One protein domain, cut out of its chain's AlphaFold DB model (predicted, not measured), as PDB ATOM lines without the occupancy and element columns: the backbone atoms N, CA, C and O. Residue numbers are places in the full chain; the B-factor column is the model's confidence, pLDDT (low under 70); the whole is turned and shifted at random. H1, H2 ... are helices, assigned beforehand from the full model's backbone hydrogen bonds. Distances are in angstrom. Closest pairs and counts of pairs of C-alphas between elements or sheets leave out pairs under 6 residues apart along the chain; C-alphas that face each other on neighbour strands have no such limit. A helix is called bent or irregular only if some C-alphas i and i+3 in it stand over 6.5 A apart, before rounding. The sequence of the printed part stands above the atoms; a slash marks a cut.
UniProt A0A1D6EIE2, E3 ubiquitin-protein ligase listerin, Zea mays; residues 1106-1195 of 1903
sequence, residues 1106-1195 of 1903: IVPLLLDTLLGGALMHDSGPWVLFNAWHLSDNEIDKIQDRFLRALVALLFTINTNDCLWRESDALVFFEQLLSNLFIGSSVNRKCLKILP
ATOM      1  N   ILE A1106      38.131 -50.148 -25.071       75.91
ATOM      2  CA  ILE A1106      36.681 -50.338 -25.285       75.91
ATOM      3  C   ILE A1106      36.156 -49.759 -26.612       75.91
ATOM      4  O   ILE A1106      35.066 -50.125 -27.061       75.91
ATOM      5  N   VAL A1107      36.910 -48.862 -27.256       77.68
ATOM      6  CA  VAL A1107      36.440 -48.071 -28.405       77.68
ATOM      7  C   VAL A1107      36.125 -48.923 -29.643       77.68
ATOM      8  O   VAL A1107      35.049 -48.719 -30.209       77.68
ATOM      9  N   PRO A1108      36.958 -49.900 -30.070       77.09
ATOM     10  CA  PRO A1108      36.648 -50.734 -31.232       77.09
ATOM     11  C   PRO A1108      35.330 -51.499 -31.086       77.09
ATOM     12  O   PRO A1108      34.564 -51.570 -32.041       77.09
ATOM     13  N   LEU A1109      35.027 -52.012 -29.886       78.11
ATOM     14  CA  LEU A1109      33.797 -52.763 -29.621       78.11
ATOM     15  C   LEU A1109      32.550 -51.871 -29.717       78.11
ATOM     16  O   LEU A1109      31.528 -52.296 -30.260       78.11
ATOM     17  N   LEU A1110      32.633 -50.629 -29.228       83.22
ATOM     18  CA  LEU A1110      31.560 -49.641 -29.369       83.22
ATOM     19  C   LEU A1110      31.376 -49.207 -30.830       83.22
ATOM     20  O   LEU A1110      30.246 -49.193 -31.310       83.22
ATOM     21  N   LEU A1111      32.462 -48.908 -31.552       85.32
ATOM     22  CA  LEU A1111      32.403 -48.530 -32.971       85.32
ATOM     23  C   LEU A1111      31.792 -49.639 -33.840       85.32
ATOM     24  O   LEU A1111      30.932 -49.347 -34.668       85.32
ATOM     25  N   ASP A1112      32.186 -50.896 -33.624       82.35
ATOM     26  CA  ASP A1112      31.666 -52.060 -34.351       82.35
ATOM     27  C   ASP A1112      30.172 -52.294 -34.048       82.35
ATOM     28  O   ASP A1112      29.347 -52.412 -34.956       82.35
ATOM     29  N   THR A1113      29.784 -52.229 -32.767       83.11
ATOM     30  CA  THR A1113      28.379 -52.366 -32.335       83.11
ATOM     31  C   THR A1113      27.484 -51.269 -32.927       83.11
ATOM     32  O   THR A1113      26.394 -51.556 -33.430       83.11
ATOM     33  N   LEU A1114      27.936 -50.011 -32.901       87.48
ATOM     34  CA  LEU A1114      27.178 -48.870 -33.423       87.48
ATOM     35  C   LEU A1114      27.126 -48.858 -34.959       87.48
ATOM     36  O   LEU A1114      26.077 -48.550 -35.526       87.48
ATOM     37  N   LEU A1115      28.204 -49.258 -35.646       87.11
ATOM     38  CA  LEU A1115      28.201 -49.451 -37.101       87.11
ATOM     39  C   LEU A1115      27.239 -50.575 -37.511       87.11
ATOM     40  O   LEU A1115      26.458 -50.398 -38.447       87.11
ATOM     41  N   GLY A1116      27.240 -51.696 -36.783       83.91
ATOM     42  CA  GLY A1116      26.278 -52.782 -36.967       83.91
ATOM     43  C   GLY A1116      24.829 -52.308 -36.813       83.91
ATOM     44  O   GLY A1116      23.998 -52.585 -37.677       83.91
ATOM     45  N   GLY A1117      24.531 -51.526 -35.770       83.58
ATOM     46  CA  GLY A1117      23.210 -50.922 -35.572       83.58
ATOM     47  C   GLY A1117      22.789 -49.993 -36.718       83.58
ATOM     48  O   GLY A1117      21.697 -50.150 -37.267       83.58
ATOM     49  N   ALA A1118      23.678 -49.090 -37.142       84.17
ATOM     50  CA  ALA A1118      23.417 -48.124 -38.214       84.17
ATOM     51  C   ALA A1118      23.220 -48.784 -39.596       84.17
ATOM     52  O   ALA A1118      22.448 -48.294 -40.417       84.17
ATOM     53  N   LEU A1119      23.891 -49.911 -39.864       83.51
ATOM     54  CA  LEU A1119      23.696 -50.692 -41.094       83.51
ATOM     55  C   LEU A1119      22.375 -51.482 -41.097       83.51
ATOM     56  O   LEU A1119      21.827 -51.753 -42.169       83.51
ATOM     57  N   MET A1120      21.860 -51.857 -39.923       78.98
ATOM     58  CA  MET A1120      20.626 -52.635 -39.790       78.98
ATOM     59  C   MET A1120      19.371 -51.758 -39.826       78.98
ATOM     60  O   MET A1120      18.424 -52.085 -40.547       78.98
ATOM     61  N   HIS A1121      19.374 -50.633 -39.108       71.62
ATOM     62  CA  HIS A1121      18.263 -49.678 -39.065       71.62
ATOM     63  C   HIS A1121      18.047 -49.002 -40.438       71.62
ATOM     64  O   HIS A1121      18.947 -48.990 -41.285       71.62
ATOM     65  N   ASP A1122      16.834 -48.532 -40.746       61.47
ATOM     66  CA  ASP A1122      16.558 -47.845 -42.018       61.47
ATOM     67  C   ASP A1122      16.620 -46.331 -41.804       61.47
ATOM     68  O   ASP A1122      15.759 -45.733 -41.161       61.47
ATOM     69  N   SER A1123      17.693 -45.713 -42.300       56.92
ATOM     70  CA  SER A1123      17.920 -44.280 -42.121       56.92
ATOM     71  C   SER A1123      16.839 -43.476 -42.847       56.92
ATOM     72  O   SER A1123      16.633 -43.643 -44.057       56.92
ATOM     73  N   GLY A1124      16.182 -42.596 -42.082       57.40
ATOM     74  CA  GLY A1124      15.061 -41.754 -42.502       57.40
ATOM     75  C   GLY A1124      15.360 -40.804 -43.676       57.40
ATOM     76  O   GLY A1124      16.398 -40.921 -44.340       57.40
ATOM     77  N   PRO A1125      14.446 -39.859 -43.984       54.99
ATOM     78  CA  PRO A1125      14.631 -38.918 -45.089       54.99
ATOM     79  C   PRO A1125      15.987 -38.213 -44.963       54.99
ATOM     80  O   PRO A1125      16.310 -37.627 -43.932       54.99
ATOM     81  N   TRP A1126      16.810 -38.360 -46.002       59.45
ATOM     82  CA  TRP A1126      18.251 -38.154 -45.900       59.45
ATOM     83  C   TRP A1126      18.571 -36.663 -45.716       59.45
ATOM     84  O   TRP A1126      18.284 -35.847 -46.592       59.45
ATOM     85  N   VAL A1127      19.125 -36.301 -44.555       60.00
ATOM     86  CA  VAL A1127      19.462 -34.908 -44.236       60.00
ATOM     87  C   VAL A1127      20.727 -34.500 -44.987       60.00
ATOM     88  O   VAL A1127      21.694 -35.253 -45.088       60.00
ATOM     89  N   LEU A1128      20.695 -33.286 -45.527       62.83
ATOM     90  CA  LEU A1128      21.729 -32.706 -46.374       62.83
ATOM     91  C   LEU A1128      22.948 -32.300 -45.528       62.83
ATOM     92  O   LEU A1128      23.006 -31.206 -44.969       62.83
ATOM     93  N   PHE A1129      23.921 -33.198 -45.428       66.20
ATOM     94  CA  PHE A1129      25.045 -33.093 -44.500       66.20
ATOM     95  C   PHE A1129      25.984 -31.896 -44.781       66.20
ATOM     96  O   PHE A1129      26.302 -31.565 -45.936       66.20
ATOM     97  N   ASN A1130      26.462 -31.221 -43.725       64.87
ATOM     98  CA  ASN A1130      27.472 -30.161 -43.840       64.87
ATOM     99  C   ASN A1130      28.902 -30.732 -43.807       64.87
ATOM    100  O   ASN A1130      29.562 -30.755 -42.772       64.87
ATOM    101  N   ALA A1131      29.387 -31.170 -44.975       59.61
ATOM    102  CA  ALA A1131      30.672 -31.860 -45.174       59.61
ATOM    103  C   ALA A1131      31.949 -31.092 -44.757       59.61
ATOM    104  O   ALA A1131      33.051 -31.626 -44.885       59.61
ATOM    105  N   TRP A1132      31.824 -29.855 -44.281       65.14
ATOM    106  CA  TRP A1132      32.937 -29.001 -43.870       65.14
ATOM    107  C   TRP A1132      33.114 -28.930 -42.352       65.14
ATOM    108  O   TRP A1132      34.237 -28.841 -41.860       65.14
ATOM    109  N   HIS A1133      32.013 -28.986 -41.600       62.09
ATOM    110  CA  HIS A1133      32.027 -28.763 -40.160       62.09
ATOM    111  C   HIS A1133      30.945 -29.601 -39.469       62.09
ATOM    112  O   HIS A1133      29.797 -29.172 -39.348       62.09
ATOM    113  N   LEU A1134      31.319 -30.771 -38.935       67.32
ATOM    114  CA  LEU A1134      30.505 -31.380 -37.881       67.32
ATOM    115  C   LEU A1134      30.504 -30.451 -36.668       67.32
ATOM    116  O   LEU A1134      31.553 -30.010 -36.206       67.32
ATOM    117  N   SER A1135      29.314 -30.154 -36.168       66.27
ATOM    118  CA  SER A1135      29.097 -29.519 -34.873       66.27
ATOM    119  C   SER A1135      28.092 -30.349 -34.088       66.27
ATOM    120  O   SER A1135      27.330 -31.115 -34.680       66.27
ATOM    121  N   ASP A1136      28.039 -30.140 -32.780       69.06
ATOM    122  CA  ASP A1136      27.045 -30.719 -31.876       69.06
ATOM    123  C   ASP A1136      25.611 -30.601 -32.435       69.06
ATOM    124  O   ASP A1136      24.877 -31.586 -32.506       69.06
ATOM    125  N   ASN A1137      25.265 -29.428 -32.982       67.28
ATOM    126  CA  ASN A1137      23.973 -29.160 -33.625       67.28
ATOM    127  C   ASN A1137      23.733 -29.955 -34.926       67.28
ATOM    128  O   ASN A1137      22.582 -30.178 -35.293       67.28
ATOM    129  N   GLU A1138      24.778 -30.339 -35.666       69.31
ATOM    130  CA  GLU A1138      24.648 -31.216 -36.843       69.31
ATOM    131  C   GLU A1138      24.486 -32.682 -36.430       69.31
ATOM    132  O   GLU A1138      23.765 -33.429 -37.088       69.31
ATOM    133  N   ILE A1139      25.111 -33.084 -35.321       77.74
ATOM    134  CA  ILE A1139      24.993 -34.431 -34.754       77.74
ATOM    135  C   ILE A1139      23.581 -34.639 -34.186       77.74
ATOM    136  O   ILE A1139      22.944 -35.644 -34.495       77.74
ATOM    137  N   ASP A1140      23.039 -33.664 -33.448       75.81
ATOM    138  CA  ASP A1140      21.669 -33.711 -32.911       75.81
ATOM    139  C   ASP A1140      20.587 -33.873 -34.001       75.81
ATOM    140  O   ASP A1140      19.550 -34.494 -33.751       75.81
ATOM    141  N   LYS A1141      20.835 -33.383 -35.228       74.39
ATOM    142  CA  LYS A1141      19.927 -33.522 -36.389       74.39
ATOM    143  C   LYS A1141      19.868 -34.940 -36.973       74.39
ATOM    144  O   LYS A1141      18.975 -35.218 -37.779       74.39
ATOM    145  N   ILE A1142      20.791 -35.834 -36.615       77.86
ATOM    146  CA  ILE A1142      20.817 -37.211 -37.126       77.86
ATOM    147  C   ILE A1142      19.691 -38.013 -36.454       77.86
ATOM    148  O   ILE A1142      19.758 -38.338 -35.274       77.86
ATOM    149  N   GLN A1143      18.642 -38.348 -37.214       78.29
ATOM    150  CA  GLN A1143      17.474 -39.077 -36.689       78.29
ATOM    151  C   GLN A1143      17.775 -40.530 -36.293       78.29
ATOM    152  O   GLN A1143      17.105 -41.092 -35.430       78.29
ATOM    153  N   ASP A1144      18.750 -41.160 -36.945       83.11
ATOM    154  CA  ASP A1144      19.114 -42.549 -36.685       83.11
ATOM    155  C   ASP A1144      19.964 -42.651 -35.410       83.11
ATOM    156  O   ASP A1144      21.068 -42.106 -35.349       83.11
ATOM    157  N   ARG A1145      19.448 -43.347 -34.388       87.64
ATOM    158  CA  ARG A1145      20.063 -43.420 -33.052       87.64
ATOM    159  C   ARG A1145      21.490 -43.981 -33.070       87.64
ATOM    160  O   ARG A1145      22.356 -43.462 -32.369       87.64
ATOM    161  N   PHE A1146      21.740 -44.998 -33.896       88.48
ATOM    162  CA  PHE A1146      23.023 -45.693 -33.960       88.48
ATOM    163  C   PHE A1146      24.035 -44.886 -34.770       88.48
ATOM    164  O   PHE A1146      25.177 -44.735 -34.342       88.48
ATOM    165  N   LEU A1147      23.607 -44.297 -35.892       86.78
ATOM    166  CA  LEU A1147      24.435 -43.382 -36.675       86.78
ATOM    167  C   LEU A1147      24.789 -42.126 -35.874       86.78
ATOM    168  O   LEU A1147      25.940 -41.705 -35.895       86.78
ATOM    169  N   ARG A1148      23.833 -41.546 -35.137       87.38
ATOM    170  CA  ARG A1148      24.069 -40.377 -34.282       87.38
ATOM    171  C   ARG A1148      25.102 -40.688 -33.203       87.38
ATOM    172  O   ARG A1148      26.080 -39.959 -33.087       87.38
ATOM    173  N   ALA A1149      24.939 -41.803 -32.488       88.77
ATOM    174  CA  ALA A1149      25.906 -42.280 -31.503       88.77
ATOM    175  C   ALA A1149      27.295 -42.557 -32.116       88.77
ATOM    176  O   ALA A1149      28.305 -42.122 -31.564       88.77
ATOM    177  N   LEU A1150      27.357 -43.225 -33.276       89.21
ATOM    178  CA  LEU A1150      28.604 -43.526 -33.993       89.21
ATOM    179  C   LEU A1150      29.350 -42.248 -34.394       89.21
ATOM    180  O   LEU A1150      30.551 -42.118 -34.163       89.21
ATOM    181  N   VAL A1151      28.631 -41.302 -34.997       86.19
ATOM    182  CA  VAL A1151      29.179 -40.035 -35.483       86.19
ATOM    183  C   VAL A1151      29.602 -39.146 -34.317       86.19
ATOM    184  O   VAL A1151      30.685 -38.570 -34.368       86.19
ATOM    185  N   ALA A1152      28.811 -39.093 -33.241       87.08
ATOM    186  CA  ALA A1152      29.173 -38.387 -32.017       87.08
ATOM    187  C   ALA A1152      30.460 -38.946 -31.403       87.08
ATOM    188  O   ALA A1152      31.361 -38.175 -31.078       87.08
ATOM    189  N   LEU A1153      30.588 -40.274 -31.302       87.17
ATOM    190  CA  LEU A1153      31.782 -40.932 -30.775       87.17
ATOM    191  C   LEU A1153      33.016 -40.634 -31.647       87.17
ATOM    192  O   LEU A1153      34.019 -40.146 -31.134       87.17
ATOM    193  N   LEU A1154      32.930 -40.825 -32.970       84.76
ATOM    194  CA  LEU A1154      34.025 -40.533 -33.909       84.76
ATOM    195  C   LEU A1154      34.446 -39.053 -33.907       84.76
ATOM    196  O   LEU A1154      35.640 -38.746 -33.936       84.76
ATOM    197  N   PHE A1155      33.485 -38.129 -33.868       80.33
ATOM    198  CA  PHE A1155      33.750 -36.692 -33.782       80.33
ATOM    199  C   PHE A1155      34.438 -36.329 -32.463       80.33
ATOM    200  O   PHE A1155      35.445 -35.620 -32.455       80.33
ATOM    201  N   THR A1156      33.935 -36.867 -31.353       80.29
ATOM    202  CA  THR A1156      34.451 -36.624 -30.004       80.29
ATOM    203  C   THR A1156      35.882 -37.151 -29.838       80.29
ATOM    204  O   THR A1156      36.722 -36.456 -29.269       80.29
ATOM    205  N   ILE A1157      36.191 -38.329 -30.389       77.82
ATOM    206  CA  ILE A1157      37.542 -38.918 -30.400       77.82
ATOM    207  C   ILE A1157      38.526 -38.024 -31.168       77.82
ATOM    208  O   ILE A1157      39.605 -37.714 -30.663       77.82
ATOM    209  N   ASN A1158      38.142 -37.579 -32.369       71.29
ATOM    210  CA  ASN A1158      38.999 -36.770 -33.245       71.29
ATOM    211  C   ASN A1158      39.183 -35.316 -32.780       71.29
ATOM    212  O   ASN A1158      40.161 -34.681 -33.161       71.29
ATOM    213  N   THR A1159      38.251 -34.759 -32.003       68.97
ATOM    214  CA  THR A1159      38.334 -33.368 -31.511       68.97
ATOM    215  C   THR A1159      39.127 -33.224 -30.215       68.97
ATOM    216  O   THR A1159      39.571 -32.121 -29.903       68.97
ATOM    217  N   ASN A1160      39.315 -34.313 -29.464       64.83
ATOM    218  CA  ASN A1160      39.892 -34.293 -28.119       64.83
ATOM    219  C   ASN A1160      41.333 -34.825 -28.023       64.83
ATOM    220  O   ASN A1160      41.800 -35.035 -26.900       64.83
ATOM    221  N   ASP A1161      42.022 -35.032 -29.151       60.81
ATOM    222  CA  ASP A1161      43.367 -35.631 -29.243       60.81
ATOM    223  C   ASP A1161      43.479 -36.998 -28.526       60.81
ATOM    224  O   ASP A1161      44.483 -37.321 -27.886       60.81
ATOM    225  N   CYS A1162      42.427 -37.819 -28.602       60.69
ATOM    226  CA  CYS A1162      42.432 -39.170 -28.043       60.69
ATOM    227  C   CYS A1162      43.315 -40.126 -28.873       60.69
ATOM    228  O   CYS A1162      43.469 -39.954 -30.080       60.69
ATOM    229  N   LEU A1163      43.860 -41.173 -28.235       59.11
ATOM    230  CA  LEU A1163      44.835 -42.125 -28.807       59.11
ATOM    231  C   LEU A1163      44.254 -43.114 -29.848       59.11
ATOM    232  O   LEU A1163      44.571 -44.306 -29.825       59.11
ATOM    233  N   TRP A1164      43.419 -42.649 -30.780       67.12
ATOM    234  CA  TRP A1164      42.959 -43.476 -31.895       67.12
ATOM    235  C   TRP A1164      44.074 -43.611 -32.934       67.12
ATOM    236  O   TRP A1164      44.492 -42.633 -33.550       67.12
ATOM    237  N   ARG A1165      44.621 -44.821 -33.081       67.11
ATOM    238  CA  ARG A1165      45.813 -45.052 -33.906       67.11
ATOM    239  C   ARG A1165      45.430 -45.080 -35.382       67.11
ATOM    240  O   ARG A1165      44.359 -45.563 -35.740       67.11
ATOM    241  N   GLU A1166      46.363 -44.690 -36.251       67.58
ATOM    242  CA  GLU A1166      46.216 -44.819 -37.710       67.58
ATOM    243  C   GLU A1166      45.846 -46.260 -38.123       67.58
ATOM    244  O   GLU A1166      45.006 -46.459 -38.997       67.58
ATOM    245  N   SER A1167      46.390 -47.273 -37.429       70.17
ATOM    246  CA  SER A1167      46.025 -48.688 -37.605       70.17
ATOM    247  C   SER A1167      44.547 -48.973 -37.353       70.17
ATOM    248  O   SER A1167      43.934 -49.752 -38.076       70.17
ATOM    249  N   ASP A1168      43.971 -48.345 -36.334       74.09
ATOM    250  CA  ASP A1168      42.626 -48.643 -35.852       74.09
ATOM    251  C   ASP A1168      41.593 -47.941 -36.751       74.09
ATOM    252  O   ASP A1168      40.560 -48.516 -37.096       74.09
ATOM    253  N   ALA A1169      41.926 -46.732 -37.222       76.43
ATOM    254  CA  ALA A1169      41.183 -46.024 -38.262       76.43
ATOM    255  C   ALA A1169      41.225 -46.755 -39.619       76.43
ATOM    256  O   ALA A1169      40.214 -46.793 -40.322       76.43
ATOM    257  N   LEU A1170      42.357 -47.378 -39.980       78.08
ATOM    258  CA  LEU A1170      42.475 -48.213 -41.184       78.08
ATOM    259  C   LEU A1170      41.613 -49.479 -41.103       78.08
ATOM    260  O   LEU A1170      40.887 -49.761 -42.053       78.08
ATOM    261  N   VAL A1171      41.633 -50.207 -39.980       82.86
ATOM    262  CA  VAL A1171      40.783 -51.400 -39.783       82.86
ATOM    263  C   VAL A1171      39.298 -51.038 -39.891       82.86
ATOM    264  O   VAL A1171      38.546 -51.709 -40.599       82.86
ATOM    265  N   PHE A1172      38.883 -49.930 -39.271       85.57
ATOM    266  CA  PHE A1172      37.513 -49.428 -39.386       85.57
ATOM    267  C   PHE A1172      37.162 -49.004 -40.829       85.57
ATOM    268  O   PHE A1172      36.061 -49.273 -41.311       85.57
ATOM    269  N   PHE A1173      38.103 -48.413 -41.573       85.63
ATOM    270  CA  PHE A1173      37.917 -48.073 -42.990       85.63
ATOM    271  C   PHE A1173      37.802 -49.305 -43.903       85.63
ATOM    272  O   PHE A1173      36.933 -49.340 -44.776       85.63
ATOM    273  N   GLU A1174      38.615 -50.344 -43.694       84.66
ATOM    274  CA  GLU A1174      38.491 -51.622 -44.411       84.66
ATOM    275  C   GLU A1174      37.136 -52.290 -44.129       84.66
ATOM    276  O   GLU A1174      36.476 -52.781 -45.052       84.66
ATOM    277  N   GLN A1175      36.663 -52.229 -42.881       85.28
ATOM    278  CA  GLN A1175      35.337 -52.709 -42.503       85.28
ATOM    279  C   GLN A1175      34.218 -51.938 -43.226       85.28
ATOM    280  O   GLN A1175      33.305 -52.565 -43.775       85.28
ATOM    281  N   LEU A1176      34.298 -50.606 -43.306       85.23
ATOM    282  CA  LEU A1176      33.355 -49.782 -44.079       85.23
ATOM    283  C   LEU A1176      33.372 -50.142 -45.572       85.23
ATOM    284  O   LEU A1176      32.310 -50.336 -46.162       85.23
ATOM    285  N   LEU A1177      34.552 -50.302 -46.182       85.17
ATOM    286  CA  LEU A1177      34.674 -50.718 -47.586       85.17
ATOM    287  C   LEU A1177      34.039 -52.094 -47.842       85.17
ATOM    288  O   LEU A1177      33.353 -52.266 -48.852       85.17
ATOM    289  N   SER A1178      34.222 -53.050 -46.924       85.12
ATOM    290  CA  SER A1178      33.628 -54.390 -47.033       85.12
ATOM    291  C   SER A1178      32.095 -54.374 -46.955       85.12
ATOM    292  O   SER A1178      31.433 -55.164 -47.627       85.12
ATOM    293  N   ASN A1179      31.523 -53.431 -46.197       85.38
ATOM    294  CA  ASN A1179      30.078 -53.231 -46.084       85.38
ATOM    295  C   ASN A1179      29.491 -52.383 -47.225       85.38
ATOM    296  O   ASN A1179      28.303 -52.519 -47.529       85.38
ATOM    297  N   LEU A1180      30.301 -51.533 -47.866       84.93
ATOM    298  CA  LEU A1180      29.911 -50.706 -49.011       84.93
ATOM    299  C   LEU A1180      29.769 -51.533 -50.296       84.93
ATOM    300  O   LEU A1180      28.784 -51.367 -51.018       84.93
ATOM    301  N   PHE A1181      30.728 -52.420 -50.575       81.14
ATOM    302  CA  PHE A1181      30.771 -53.233 -51.794       81.14
ATOM    303  C   PHE A1181      30.405 -54.694 -51.520       81.14
ATOM    304  O   PHE A1181      31.262 -55.568 -51.379       81.14
ATOM    305  N   ILE A1182      29.102 -54.983 -51.515       75.40
ATOM    306  CA  ILE A1182      28.597 -56.355 -51.414       75.40
ATOM    307  C   ILE A1182      28.611 -56.962 -52.825       75.40
ATOM    308  O   ILE A1182      27.665 -56.842 -53.612       75.40
ATOM    309  N   GLY A1183      29.746 -57.571 -53.177       71.32
ATOM    310  CA  GLY A1183      30.010 -58.095 -54.519       71.32
ATOM    311  C   GLY A1183      30.161 -56.966 -55.541       71.32
ATOM    312  O   GLY A1183      31.018 -56.103 -55.397       71.32
ATOM    313  N   SER A1184      29.327 -56.966 -56.586       70.62
ATOM    314  CA  SER A1184      29.263 -55.881 -57.580       70.62
ATOM    315  C   SER A1184      28.165 -54.848 -57.287       70.62
ATOM    316  O   SER A1184      27.860 -54.028 -58.152       70.62
ATOM    317  N   SER A1185      27.516 -54.921 -56.120       77.32
ATOM    318  CA  SER A1185      26.424 -54.025 -55.728       77.32
ATOM    319  C   SER A1185      26.857 -53.067 -54.620       77.32
ATOM    320  O   SER A1185      27.591 -53.450 -53.709       77.32
ATOM    321  N   VAL A1186      26.400 -51.816 -54.709       81.70
ATOM    322  CA  VAL A1186      26.653 -50.788 -53.695       81.70
ATOM    323  C   VAL A1186      25.554 -50.857 -52.642       81.70
ATOM    324  O   VAL A1186      24.370 -50.710 -52.951       81.70
ATOM    325  N   ASN A1187      25.942 -51.064 -51.388       85.50
ATOM    326  CA  ASN A1187      25.030 -51.035 -50.255       85.50
ATOM    327  C   ASN A1187      24.565 -49.592 -50.000       85.50
ATOM    328  O   ASN A1187      25.304 -48.792 -49.427       85.50
ATOM    329  N   ARG A1188      23.327 -49.260 -50.398       82.43
ATOM    330  CA  ARG A1188      22.751 -47.913 -50.215       82.43
ATOM    331  C   ARG A1188      22.737 -47.448 -48.752       82.43
ATOM    332  O   ARG A1188      22.911 -46.258 -48.519       82.43
ATOM    333  N   LYS A1189      22.587 -48.345 -47.765       82.00
ATOM    334  CA  LYS A1189      22.656 -47.961 -46.340       82.00
ATOM    335  C   LYS A1189      24.068 -47.526 -45.957       82.00
ATOM    336  O   LYS A1189      24.247 -46.447 -45.405       82.00
ATOM    337  N   CYS A1190      25.079 -48.309 -46.336       85.04
ATOM    338  CA  CYS A1190      26.477 -47.937 -46.115       85.04
ATOM    339  C   CYS A1190      26.859 -46.653 -46.876       85.04
ATOM    340  O   CYS A1190      27.550 -45.803 -46.322       85.04
ATOM    341  N   LEU A1191      26.363 -46.471 -48.108       84.43
ATOM    342  CA  LEU A1191      26.569 -45.255 -48.905       84.43
ATOM    343  C   LEU A1191      25.989 -44.008 -48.212       84.43
ATOM    344  O   LEU A1191      26.636 -42.967 -48.206       84.43
ATOM    345  N   LYS A1192      24.818 -44.127 -47.569       81.32
ATOM    346  CA  LYS A1192      24.190 -43.051 -46.781       81.32
ATOM    347  C   LYS A1192      24.943 -42.686 -45.495       81.32
ATOM    348  O   LYS A1192      24.849 -41.543 -45.054       81.32
ATOM    349  N   ILE A1193      25.644 -43.645 -44.885       84.69
ATOM    350  CA  ILE A1193      26.453 -43.472 -43.662       84.69
ATOM    351  C   ILE A1193      27.811 -42.830 -43.988       84.69
ATOM    352  O   ILE A1193      28.337 -42.033 -43.208       84.69
ATOM    353  N   LEU A1194      28.366 -43.169 -45.155       86.43
ATOM    354  CA  LEU A1194      29.737 -42.854 -45.542       86.43
ATOM    355  C   LEU A1194      30.104 -41.356 -45.433       86.43
ATOM    356  O   LEU A1194      31.170 -41.103 -44.880       86.43
ATOM    357  N   PRO A1195      29.279 -40.361 -45.835       84.21
ATOM    358  CA  PRO A1195      29.653 -38.947 -45.722       84.21
ATOM    359  C   PRO A1195      29.937 -38.489 -44.285       84.21
ATOM    360  O   PRO A1195      30.946 -37.836 -44.032       84.21
TER     361      PRO A1195
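What this domain is: This is residues 1106 to 1195 of the 1903 residues of the protein "E3 ubiquitin-protein ligase listerin" of Zea mays (UniProt A0A1D6EIE2). Three long helices, H1, H3 and H4, run roughly lengthwise in a loosely joined group, with H1 next to both H3 and H4. The short H5 packs on the last parts of H1 and H4, close to the first part of H3, while the small H2 and the long link before it lie off to the side of H3. The printed part has 90 residues with five named helices, H1 to H5 in order along the chain, and no named strand; its class is all helix. The whole is compact, with a radius of gyration of the C-alphas of 13.1 A, and spans 37 by 30 by 22 A.

Where its parts are: H1, residues 1107 to 1120, begins with C-alpha 1107 at (36.440, -48.071, -28.405) and is 20.0 A long from first to last C-alpha. H2 follows as residues 1136 to 1140, 6.2 A long. H3, residues 1145 to 1159, is 20.9 A long, with C-alpha 1145 at (20.063, -43.420, -33.052). H4, residues 1166 to 1180, is 20.7 A long. H5, residues 1188 to 1195, is 12.2 A long and ends with C-alpha 1195 at (29.653, -38.947, -45.722). H5 is only just irregular: C-alphas 1192 and 1195 are 6.9 A apart.

How they stand to each other: H1 touches H3, where the closest C-alphas, of Ala 1118 and Phe 1146, are 4.9 A apart. They run opposite ways at a tilt of 35.1 degrees, only just steep. H1 and H4 are close but not clearly touching, the closest C-alphas, of Pro 1108 and Asp 1168, being 7.8 A apart; they run the same way at a shallow tilt of 14 degrees. H1 only just touches H5, with residues 1118 to 1119 alone and 3 pairs of C-alphas within 8 A, the closest those of Leu 1119 and Lys 1189 at 6.0 A. H4 and H5 form a helical hairpin: they touch through residues 1176 to 1180 of H4 alone, with the closest C-alphas, of Leu 1180 and Cys 1190, 5.3 A apart, and run opposite ways at a shallow tilt of 32 degrees. H2 touches residues 1148 to 1152 of H3, with the closest C-alphas, of Ile 1139 and Arg 1148, 6.0 A apart. H3 and H4 are apart, and H2 is apart from H1, H4 and H5. Helix packing is mostly crossed, but only just: of the 3 pairs of helices that touch and have a tilt, 1 is at a shallow tilt. Every O i to N i+4 pair is within hydrogen-bond range in H1, H2, H3 and H4; in H5, 3 of 4 are.

The domain as a whole: The two C-alphas farthest apart, those of Asn 1160 and Ser 1184, are 38.0 A apart. The printed part has no cut. The link from H1 to H2 is long, with 15 residues, and that from H2 to H3 is tight. In the short link from H4 to H5, residues 1181 to 1182 pair antiparallel with residues 1185 to 1186. Residues 1158 to 1163, of which 1158 to 1159 belong to H3, stand free. Mean pLDDT of the printed part is 76.7; residues 1122 to 1138 and 1159 to 1166 are under 70.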